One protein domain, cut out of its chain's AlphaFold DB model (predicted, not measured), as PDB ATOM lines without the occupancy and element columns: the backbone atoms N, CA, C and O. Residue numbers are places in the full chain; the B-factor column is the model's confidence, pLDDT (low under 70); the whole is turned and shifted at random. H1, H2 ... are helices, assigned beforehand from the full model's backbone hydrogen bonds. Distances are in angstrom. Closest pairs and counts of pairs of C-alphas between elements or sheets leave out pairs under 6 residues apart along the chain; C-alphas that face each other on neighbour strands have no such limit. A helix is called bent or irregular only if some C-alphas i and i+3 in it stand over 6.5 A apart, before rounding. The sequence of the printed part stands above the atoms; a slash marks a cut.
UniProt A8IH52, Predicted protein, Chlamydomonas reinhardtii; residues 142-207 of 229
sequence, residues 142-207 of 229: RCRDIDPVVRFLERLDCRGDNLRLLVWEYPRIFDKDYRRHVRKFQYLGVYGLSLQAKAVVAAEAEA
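Overview. This is residues 142 to 207 of the 229 residues of the protein "Predicted protein" of Chlamydomonas reinhardtii (UniProt A8IH52). What is the shape? Short H3 lies at one end of a small body, with H1, H2 and H4 running from near it toward the other end, where H5 leads away and its residues 202 to 207 stick out. What makes it? The 66 printed residues have five named helices, H1 to H5, and no named strand: all helix. It is compact, radius of gyration of the C-alphas 11.8 A, spanning 33 by 26 by 21 A.

Arrangement. What touches? H1, residues 142 to 154, touches H3, residues 171 to 174, with residues 145 to 149 alone; the closest C-alphas, Ile 146 and Phe 174, are 6.1 A apart. H4, residues 178 to 188, only just touches H3, only at the corner, with 3 pairs of C-alphas within 8 A, the closest Ile 173 and His 181 at 6.9 A. What else is near? H2, residues 160 to 169, is close to H3 but not clearly touching, closest C-alphas Val 167 and Ile 173, 6.7 A. H5, residues 195 to 207, is likewise close to H4 but not clearly touching, closest C-alphas Gln 186 and Leu 195, 5.9 A, at a steep tilt of 66 degrees, opposite ways. And the backbones? Each O i to N i+4 pair is within hydrogen-bond range in H2 and H4, 6 of 9 in H1 and 7 of 9 in H5; H3 is too short for one.

Along the chain. Where are the ends? H1 begins at C-alpha 142 (126.967, 108.815, 82.041) and H5, 19.4 A long, ends at C-alpha 207 (109.883, 136.492, 76.939). Which helices are irregular? H1 and H3, only just: C-alphas 144 and 147, and 171 and 174, are 6.6 A apart.

Size, cuts and confidence. How far does it reach? The two C-alphas farthest apart, Glu 169 and Ala 207, are 35.9 A apart. Any cut or doubt? The printed part has no cut and no long link; pLDDT is under 70 at residues 197 to 207.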
ATOM      1  N   ARG A 142     128.172 108.474  82.796       97.00
ATOM      2  CA  ARG A 142     126.967 108.815  82.041       97.00
ATOM      3  C   ARG A 142     126.345 110.127  82.521       97.00
ATOM      4  O   ARG A 142     126.014 110.972  81.690       97.00
ATOM      5  N   CYS A 143     126.196 110.299  83.829       97.19
ATOM      6  CA  CYS A 143     125.473 111.425  84.413       97.19
ATOM      7  C   CYS A 143     126.326 112.693  84.482       97.19
ATOM      8  O   CYS A 143     125.812 113.798  84.297       97.19
ATOM      9  N   ARG A 144     127.624 112.545  84.752       97.31
ATOM     10  CA  ARG A 144     128.560 113.658  84.923       97.31
ATOM     11  C   ARG A 144     129.138 114.147  83.603       97.31
ATOM     12  O   ARG A 144     129.287 115.354  83.435       97.31
ATOM     13  N   ASP A 145     129.468 113.241  82.688       97.38
ATOM     14  CA  ASP A 145     130.269 113.577  81.511       97.38
ATOM     15  C   ASP A 145     129.411 113.584  80.230       97.38
ATOM     16  O   ASP A 145     129.476 114.532  79.449       97.38
ATOM     17  N   ILE A 146     128.541 112.586  80.030       97.81
ATOM     18  CA  ILE A 146     127.786 112.433  78.771       97.81
ATOM     19  C   ILE A 146     126.464 113.227  78.772       97.81
ATOM     20  O   ILE A 146     126.199 113.994  77.842       97.81
ATOM     21  N   ASP A 147     125.630 113.080  79.807       97.56
ATOM     22  CA  ASP A 147     124.312 113.730  79.910       97.56
ATOM     23  C   ASP A 147     124.362 115.263  79.770       97.56
ATOM     24  O   ASP A 147     123.520 115.820  79.058       97.56
ATOM     25  N   PRO A 148     125.322 115.992  80.380       97.38
ATOM     26  CA  PRO A 148     125.382 117.443  80.229       97.38
ATOM     27  C   PRO A 148     125.654 117.882  78.790       97.38
ATOM     28  O   PRO A 148     125.121 118.906  78.352       97.38
ATOM     29  N   VAL A 149     126.451 117.108  78.045       98.06
ATOM     30  CA  VAL A 149     126.721 117.359  76.623       98.06
ATOM     31  C   VAL A 149     125.463 117.102  75.802       98.06
ATOM     32  O   VAL A 149     125.098 117.948  74.988       98.06
ATOM     33  N   VAL A 150     124.753 116.000  76.060       98.06
ATOM     34  CA  VAL A 150     123.477 115.688  75.394       98.06
ATOM     35  C   VAL A 150     122.458 116.803  75.631       98.06
ATOM     36  O   VAL A 150     121.995 117.405  74.669       98.06
ATOM     37  N   ARG A 151     122.196 117.190  76.886       97.19
ATOM     38  CA  ARG A 151     121.257 118.283  77.213       97.19
ATOM     39  C   ARG A 151     121.673 119.619  76.600       97.19
ATOM     40  O   ARG A 151     120.837 120.459  76.276       97.19
ATOM     41  N   PHE A 152     122.975 119.871  76.478       95.75
ATOM     42  CA  PHE A 152     123.467 121.056  75.782       95.75
ATOM     43  C   PHE A 152     123.145 121.007  74.284       95.75
ATOM     44  O   PHE A 152     122.655 122.000  73.755       95.75
ATOM     45  N   LEU A 153     123.375 119.874  73.623       96.25
ATOM     46  CA  LEU A 153     123.052 119.671  72.208       96.25
ATOM     47  C   LEU A 153     121.539 119.740  71.952       96.25
ATOM     48  O   LEU A 153     121.111 120.394  71.006       96.25
ATOM     49  N   GLU A 154     120.725 119.170  72.838       95.69
ATOM     50  CA  GLU A 154     119.262 119.197  72.737       95.69
ATOM     51  C   GLU A 154     118.676 120.607  72.887       95.69
ATOM     52  O   GLU A 154     117.651 120.913  72.272       95.69
ATOM     53  N   ARG A 155     119.314 121.481  73.680       93.62
ATOM     54  CA  ARG A 155     118.974 122.918  73.760       93.62
ATOM     55  C   ARG A 155     119.344 123.694  72.498       93.62
ATOM     56  O   ARG A 155     118.867 124.804  72.306       93.62
ATOM     57  N   LEU A 156     120.198 123.124  71.655       93.00
ATOM     58  CA  LEU A 156     120.554 123.652  70.340       93.00
ATOM     59  C   LEU A 156     119.794 122.934  69.217       93.00
ATOM     60  O   LEU A 156     120.246 122.956  68.078       93.00
ATOM     61  N   ASP A 157     118.687 122.270  69.562       93.56
ATOM     62  CA  ASP A 157     117.816 121.511  68.661       93.56
ATOM     63  C   ASP A 157     118.489 120.318  67.943       93.56
ATOM     64  O   ASP A 157     117.951 119.708  67.021       93.56
ATOM     65  N   CYS A 158     119.666 119.895  68.416       96.19
ATOM     66  CA  CYS A 158     120.322 118.680  67.944       96.19
ATOM     67  C   CYS A 158     119.757 117.467  68.700       96.19
ATOM     68  O   CYS A 158     120.239 117.105  69.775       96.19
ATOM     69  N   ARG A 159     118.693 116.865  68.152       96.12
ATOM     70  CA  ARG A 159     117.950 115.736  68.750       96.12
ATOM     71  C   ARG A 159     117.773 114.577  67.764       96.12
ATOM     72  O   ARG A 159     118.026 114.725  66.569       96.12
ATOM     73  N   GLY A 160     117.327 113.420  68.258       96.06
ATOM     74  CA  GLY A 160     116.963 112.266  67.425       96.06
ATOM     75  C   GLY A 160     118.093 111.808  66.493       96.06
ATOM     76  O   GLY A 160     119.224 111.594  66.936       96.06
ATOM     77  N   ASP A 161     117.796 111.682  65.198       97.12
ATOM     78  CA  ASP A 161     118.765 111.238  64.187       97.12
ATOM     79  C   ASP A 161     119.955 112.185  64.011       97.12
ATOM     80  O   ASP A 161     121.061 111.722  63.740       97.12
ATOM     81  N   ASN A 162     119.767 113.491  64.216       97.19
ATOM     82  CA  ASN A 162     120.859 114.460  64.136       97.19
ATOM     83  C   ASN A 162     121.894 114.227  65.239       97.19
ATOM     84  O   ASN A 162     123.092 114.177  64.963       97.19
ATOM     85  N   LEU A 163     121.430 114.023  66.477       97.50
ATOM     86  CA  LEU A 163     122.302 113.688  67.603       97.50
ATOM     87  C   LEU A 163     122.994 112.341  67.368       97.50
ATOM     88  O   LEU A 163     124.205 112.222  67.551       97.50
ATOM     89  N   ARG A 164     122.238 111.337  66.906       97.25
ATOM     90  CA  ARG A 164     122.773 110.014  66.570       97.25
ATOM     91  C   ARG A 164     123.885 110.101  65.523       97.25
ATOM     92  O   ARG A 164     124.932 109.482  65.708       97.25
ATOM     93  N   LEU A 165     123.668 110.861  64.449       97.31
ATOM     94  CA  LEU A 165     124.629 111.053  63.364       97.31
ATOM     95  C   LEU A 165     125.861 111.837  63.832       97.31
ATOM     96  O   LEU A 165     126.985 111.426  63.549       97.31
ATOM     97  N   LEU A 166     125.668 112.906  64.609       97.44
ATOM     98  CA  LEU A 166     126.761 113.677  65.200       97.44
ATOM     99  C   LEU A 166     127.659 112.790  66.067       97.44
ATOM    100  O   LEU A 166     128.879 112.812  65.919       97.44
ATOM    101  N   VAL A 167     127.069 111.982  66.948       97.12
ATOM    102  CA  VAL A 167     127.830 111.074  67.813       97.12
ATOM    103  C   VAL A 167     128.507 109.965  67.000       97.12
ATOM    104  O   VAL A 167     129.591 109.526  67.364       97.12
ATOM    105  N   TRP A 168     127.915 109.530  65.885       95.88
ATOM    106  CA  TRP A 168     128.491 108.510  65.001       95.88
ATOM    107  C   TRP A 168     129.744 109.003  64.271       95.88
ATOM    108  O   TRP A 168     130.785 108.328  64.226       95.88
ATOM    109  N   GLU A 169     129.644 110.198  63.694       96.50
ATOM    110  CA  GLU A 169     130.718 110.808  62.916       96.50
ATOM    111  C   GLU A 169     131.785 111.423  63.818       96.50
ATOM    112  O   GLU A 169     132.979 111.311  63.523       96.50
ATOM    113  N   TYR A 170     131.374 111.995  64.952       97.25
ATOM    114  CA  TYR A 170     132.252 112.677  65.892       97.25
ATOM    115  C   TYR A 170     132.043 112.246  67.359       97.25
ATOM    116  O   TYR A 170     131.639 113.062  68.190       97.25
ATOM    117  N   PRO A 171     132.410 111.003  67.745       96.38
ATOM    118  CA  PRO A 171     132.276 110.530  69.130       96.38
ATOM    119  C   PRO A 171     133.027 111.386  70.168       96.38
ATOM    120  O   PRO A 171     132.625 111.466  71.326       96.38
ATOM    121  N   ARG A 172     134.082 112.097  69.741       95.81
ATOM    122  CA  ARG A 172     134.840 113.067  70.561       95.81
ATOM    123  C   ARG A 172     134.036 114.308  70.951       95.81
ATOM    124  O   ARG A 172     134.551 115.183  71.639       95.81
ATOM    125  N   ILE A 173     132.770 114.401  70.543       97.50
ATOM    126  CA  ILE A 173     131.850 115.415  71.049       97.50
ATOM    127  C   ILE A 173     131.662 115.328  72.569       97.50
ATOM    128  O   ILE A 173     131.216 116.300  73.152       97.50
ATOM    129  N   PHE A 174     132.019 114.216  73.218       97.31
ATOM    130  CA  PHE A 174     131.996 114.090  74.682       97.31
ATOM    131  C   PHE A 174     133.312 114.489  75.372       97.31
ATOM    132  O   PHE A 174     133.409 114.411  76.595       97.31
ATOM    133  N   ASP A 175     134.323 114.946  74.624       94.62
ATOM    134  CA  ASP A 175     135.553 115.480  75.213       94.62
ATOM    135  C   ASP A 175     135.271 116.832  75.913       94.62
ATOM    136  O   ASP A 175     134.298 117.537  75.620       94.62
ATOM    137  N   LYS A 176     136.170 117.254  76.814       92.50
ATOM    138  CA  LYS A 176     136.050 118.516  77.581       92.50
ATOM    139  C   LYS A 176     135.846 119.761  76.699       92.50
ATOM    140  O   LYS A 176     135.223 120.730  77.130       92.50
ATOM    141  N   ASP A 177     136.313 119.713  75.452       93.62
ATOM    142  CA  ASP A 177     136.255 120.810  74.480       93.62
ATOM    143  C   ASP A 177     135.023 120.775  73.555       93.62
ATOM    144  O   ASP A 177     134.995 121.463  72.527       93.62
ATOM    145  N   TYR A 178     133.967 120.029  73.902       95.94
ATOM    146  CA  TYR A 178     132.775 119.865  73.056       95.94
ATOM    147  C   TYR A 178     132.187 121.183  72.538       95.94
ATOM    148  O   TYR A 178     131.779 121.277  71.380       95.94
ATOM    149  N   ARG A 179     132.212 122.254  73.342       95.31
ATOM    150  CA  ARG A 179     131.698 123.578  72.949       95.31
ATOM    151  C   ARG A 179     132.411 124.152  71.725       95.31
ATOM    152  O   ARG A 179     131.776 124.823  70.911       95.31
ATOM    153  N   ARG A 180     133.717 123.900  71.577       96.06
ATOM    154  CA  ARG A 180     134.494 124.341  70.410       96.06
ATOM    155  C   ARG A 180     134.031 123.608  69.153       96.06
ATOM    156  O   ARG A 180     133.849 124.243  68.115       96.06
ATOM    157  N   HIS A 181     133.801 122.302  69.261       96.19
ATOM    158  CA  HIS A 181     133.300 121.479  68.160       96.19
ATOM    159  C   HIS A 181     131.882 121.880  67.757       96.19
ATOM    160  O   HIS A 181     131.632 122.108  66.577       96.19
ATOM    161  N   VAL A 182     130.994 122.104  68.729       95.94
ATOM    162  CA  VAL A 182     129.625 122.566  68.463       95.94
ATOM    163  C   VAL A 182     129.604 123.897  67.715       95.94
ATOM    164  O   VAL A 182     128.886 124.009  66.729       95.94
ATOM    165  N   ARG A 183     130.423 124.890  68.097       95.19
ATOM    166  CA  ARG A 183     130.501 126.169  67.357       95.19
ATOM    167  C   ARG A 183     130.921 125.972  65.902       95.19
ATOM    168  O   ARG A 183     130.387 126.629  65.016       95.19
ATOM    169  N   LYS A 184     131.868 125.060  65.654       95.88
ATOM    170  CA  LYS A 184     132.286 124.711  64.293       95.88
ATOM    171  C   LYS A 184     131.128 124.087  63.510       95.88
ATOM    172  O   LYS A 184     130.894 124.486  62.378       95.88
ATOM    173  N   PHE A 185     130.386 123.159  64.109       96.50
ATOM    174  CA  PHE A 185     129.229 122.536  63.462       96.50
ATOM    175  C   PHE A 185     128.076 123.521  63.224       96.50
ATOM    176  O   PHE A 185     127.473 123.481  62.159       96.50
ATOM    177  N   GLN A 186     127.850 124.468  64.141       95.00
ATOM    178  CA  GLN A 186     126.891 125.566  63.966       95.00
ATOM    179  C   GLN A 186     127.244 126.472  62.789       95.00
ATOM    180  O   GLN A 186     126.366 126.847  62.017       95.00
ATOM    181  N   TYR A 187     128.526 126.817  62.643       94.69
ATOM    182  CA  TYR A 187     128.999 127.605  61.505       94.69
ATOM    183  C   TYR A 187     128.786 126.870  60.174       94.69
ATOM    184  O   TYR A 187     128.478 127.493  59.165       94.69
ATOM    185  N   LEU A 188     128.926 125.543  60.183       95.44
ATOM    186  CA  LEU A 188     128.718 124.698  59.009       95.44
ATOM    187  C   LEU A 188     127.239 124.369  58.741       95.44
ATOM    188  O   LEU A 188     126.931 123.889  57.656       95.44
ATOM    189  N   GLY A 189     126.335 124.600  59.699       93.94
ATOM    190  CA  GLY A 189     124.910 124.288  59.554       93.94
ATOM    191  C   GLY A 189     124.601 122.787  59.478       93.94
ATOM    192  O   GLY A 189     123.681 122.394  58.767       93.94
ATOM    193  N   VAL A 190     125.376 121.937  60.163       95.88
ATOM    194  CA  VAL A 190     125.257 120.464  60.094       95.88
ATOM    195  C   VAL A 190     124.630 119.862  61.356       95.88
ATOM    196  O   VAL A 190     124.682 120.453  62.432       95.88
ATOM    197  N   TYR A 191     124.046 118.664  61.240       95.06
ATOM    198  CA  TYR A 191     123.412 117.919  62.348       95.06
ATOM    199  C   TYR A 191     122.316 118.705  63.091       95.06
ATOM    200  O   TYR A 191     122.202 118.625  64.314       95.06
ATOM    201  N   GLY A 192     121.543 119.522  62.373       91.81
ATOM    202  CA  GLY A 192     120.505 120.371  62.971       91.81
ATOM    203  C   GLY A 192     121.041 121.549  63.794       91.81
ATOM    204  O   GLY A 192     120.260 122.323  64.333       91.81
ATOM    205  N   LEU A 193     122.362 121.741  63.867       92.12
ATOM    206  CA  LEU A 193     122.970 122.875  64.553       92.12
ATOM    207  C   LEU A 193     123.000 124.079  63.602       92.12
ATOM    208  O   LEU A 193     123.939 124.233  62.825       92.12
ATOM    209  N   SER A 194     121.988 124.947  63.663       87.44
ATOM    210  CA  SER A 194     121.958 126.208  62.903       87.44
ATOM    211  C   SER A 194     122.090 127.431  63.821       87.44
ATOM    212  O   SER A 194     121.670 127.416  64.979       87.44
ATOM    213  N   LEU A 195     122.674 128.523  63.312       80.50
ATOM    214  CA  LEU A 195     122.741 129.795  64.049       80.50
ATOM    215  C   LEU A 195     121.356 130.423  64.260       80.50
ATOM    216  O   LEU A 195     121.158 131.135  65.243       80.50
ATOM    217  N   GLN A 196     120.397 130.132  63.375       73.44
ATOM    218  CA  GLN A 196     119.039 130.674  63.451       73.44
ATOM    219  C   GLN A 196     118.267 130.131  64.658       73.44
ATOM    220  O   GLN A 196     117.558 130.895  65.309       73.44
ATOM    221  N   ALA A 197     118.492 128.868  65.042       63.34
ATOM    222  CA  ALA A 197     117.891 128.284  66.246       63.34
ATOM    223  C   ALA A 197     118.250 129.069  67.525       63.34
ATOM    224  O   ALA A 197     117.473 129.139  68.473       63.34
ATOM    225  N   LYS A 198     119.415 129.729  67.541       62.97
ATOM    226  CA  LYS A 198     119.892 130.500  68.692       62.97
ATOM    227  C   LYS A 198     119.141 131.819  68.897       62.97
ATOM    228  O   LYS A 198     119.041 132.269  70.034       62.97
ATOM    229  N   ALA A 199     118.629 132.425  67.824       67.25
ATOM    230  CA  ALA A 199     117.828 133.645  67.916       67.25
ATOM    231  C   ALA A 199     116.477 133.376  68.592       67.25
ATOM    232  O   ALA A 199     115.999 134.209  69.352       67.25
ATOM    233  N   VAL A 200     115.913 132.184  68.378       61.44
ATOM    234  CA  VAL A 200     114.640 131.770  68.979       61.44
ATOM    235  C   VAL A 200     114.798 131.530  70.481       61.44
ATOM    236  O   VAL A 200     114.061 132.108  71.265       61.44
ATOM    237  N   VAL A 201     115.828 130.786  70.904       64.31
ATOM    238  CA  VAL A 201     116.059 130.513  72.338       64.31
ATOM    239  C   VAL A 201     116.423 131.785  73.119       64.31
ATOM    240  O   VAL A 201     116.045 131.928  74.278       64.31
ATOM    241  N   ALA A 202     117.154 132.721  72.502       65.50
ATOM    242  CA  ALA A 202     117.439 134.015  73.123       65.50
ATOM    243  C   ALA A 202     116.167 134.868  73.276       65.50
ATOM    244  O   ALA A 202     115.981 135.481  74.320       65.50
ATOM    245  N   ALA A 203     115.275 134.850  72.281       65.75
ATOM    246  CA  ALA A 203     113.991 135.542  72.356       65.75
ATOM    247  C   ALA A 203     113.041 134.914  73.395       65.75
ATOM    248  O   ALA A 203     112.361 135.636  74.116       65.75
ATOM    249  N   GLU A 204     113.021 133.584  73.524       61.38
ATOM    250  CA  GLU A 204     112.197 132.883  74.522       61.38
ATOM    251  C   GLU A 204     112.682 133.128  75.958       61.38
ATOM    252  O   GLU A 204     111.866 133.328  76.855       61.38
ATOM    253  N   ALA A 205     113.999 133.191  76.183       63.84
ATOM    254  CA  ALA A 205     114.559 133.526  77.494       63.84
ATOM    255  C   ALA A 205     114.267 134.979  77.919       63.84
ATOM    256  O   ALA A 205     114.191 135.258  79.114       63.84
ATOM    257  N   GLU A 206     114.098 135.898  76.964       66.81
ATOM    258  CA  GLU A 206     113.656 137.268  77.247       66.81
ATOM    259  C   GLU A 206     112.134 137.368  77.447       66.81
ATOM    260  O   GLU A 206     111.683 138.189  78.242       66.81
ATOM    261  N   ALA A 207     111.340 136.510  76.795       63.62
ATOM    262  CA  ALA A 207     109.883 136.492  76.939       63.62
ATOM    263  C   ALA A 207     109.394 135.849  78.255       63.62
ATOM    264  O   ALA A 207     108.376 136.275  78.794       63.62
TER     265      ALA A 207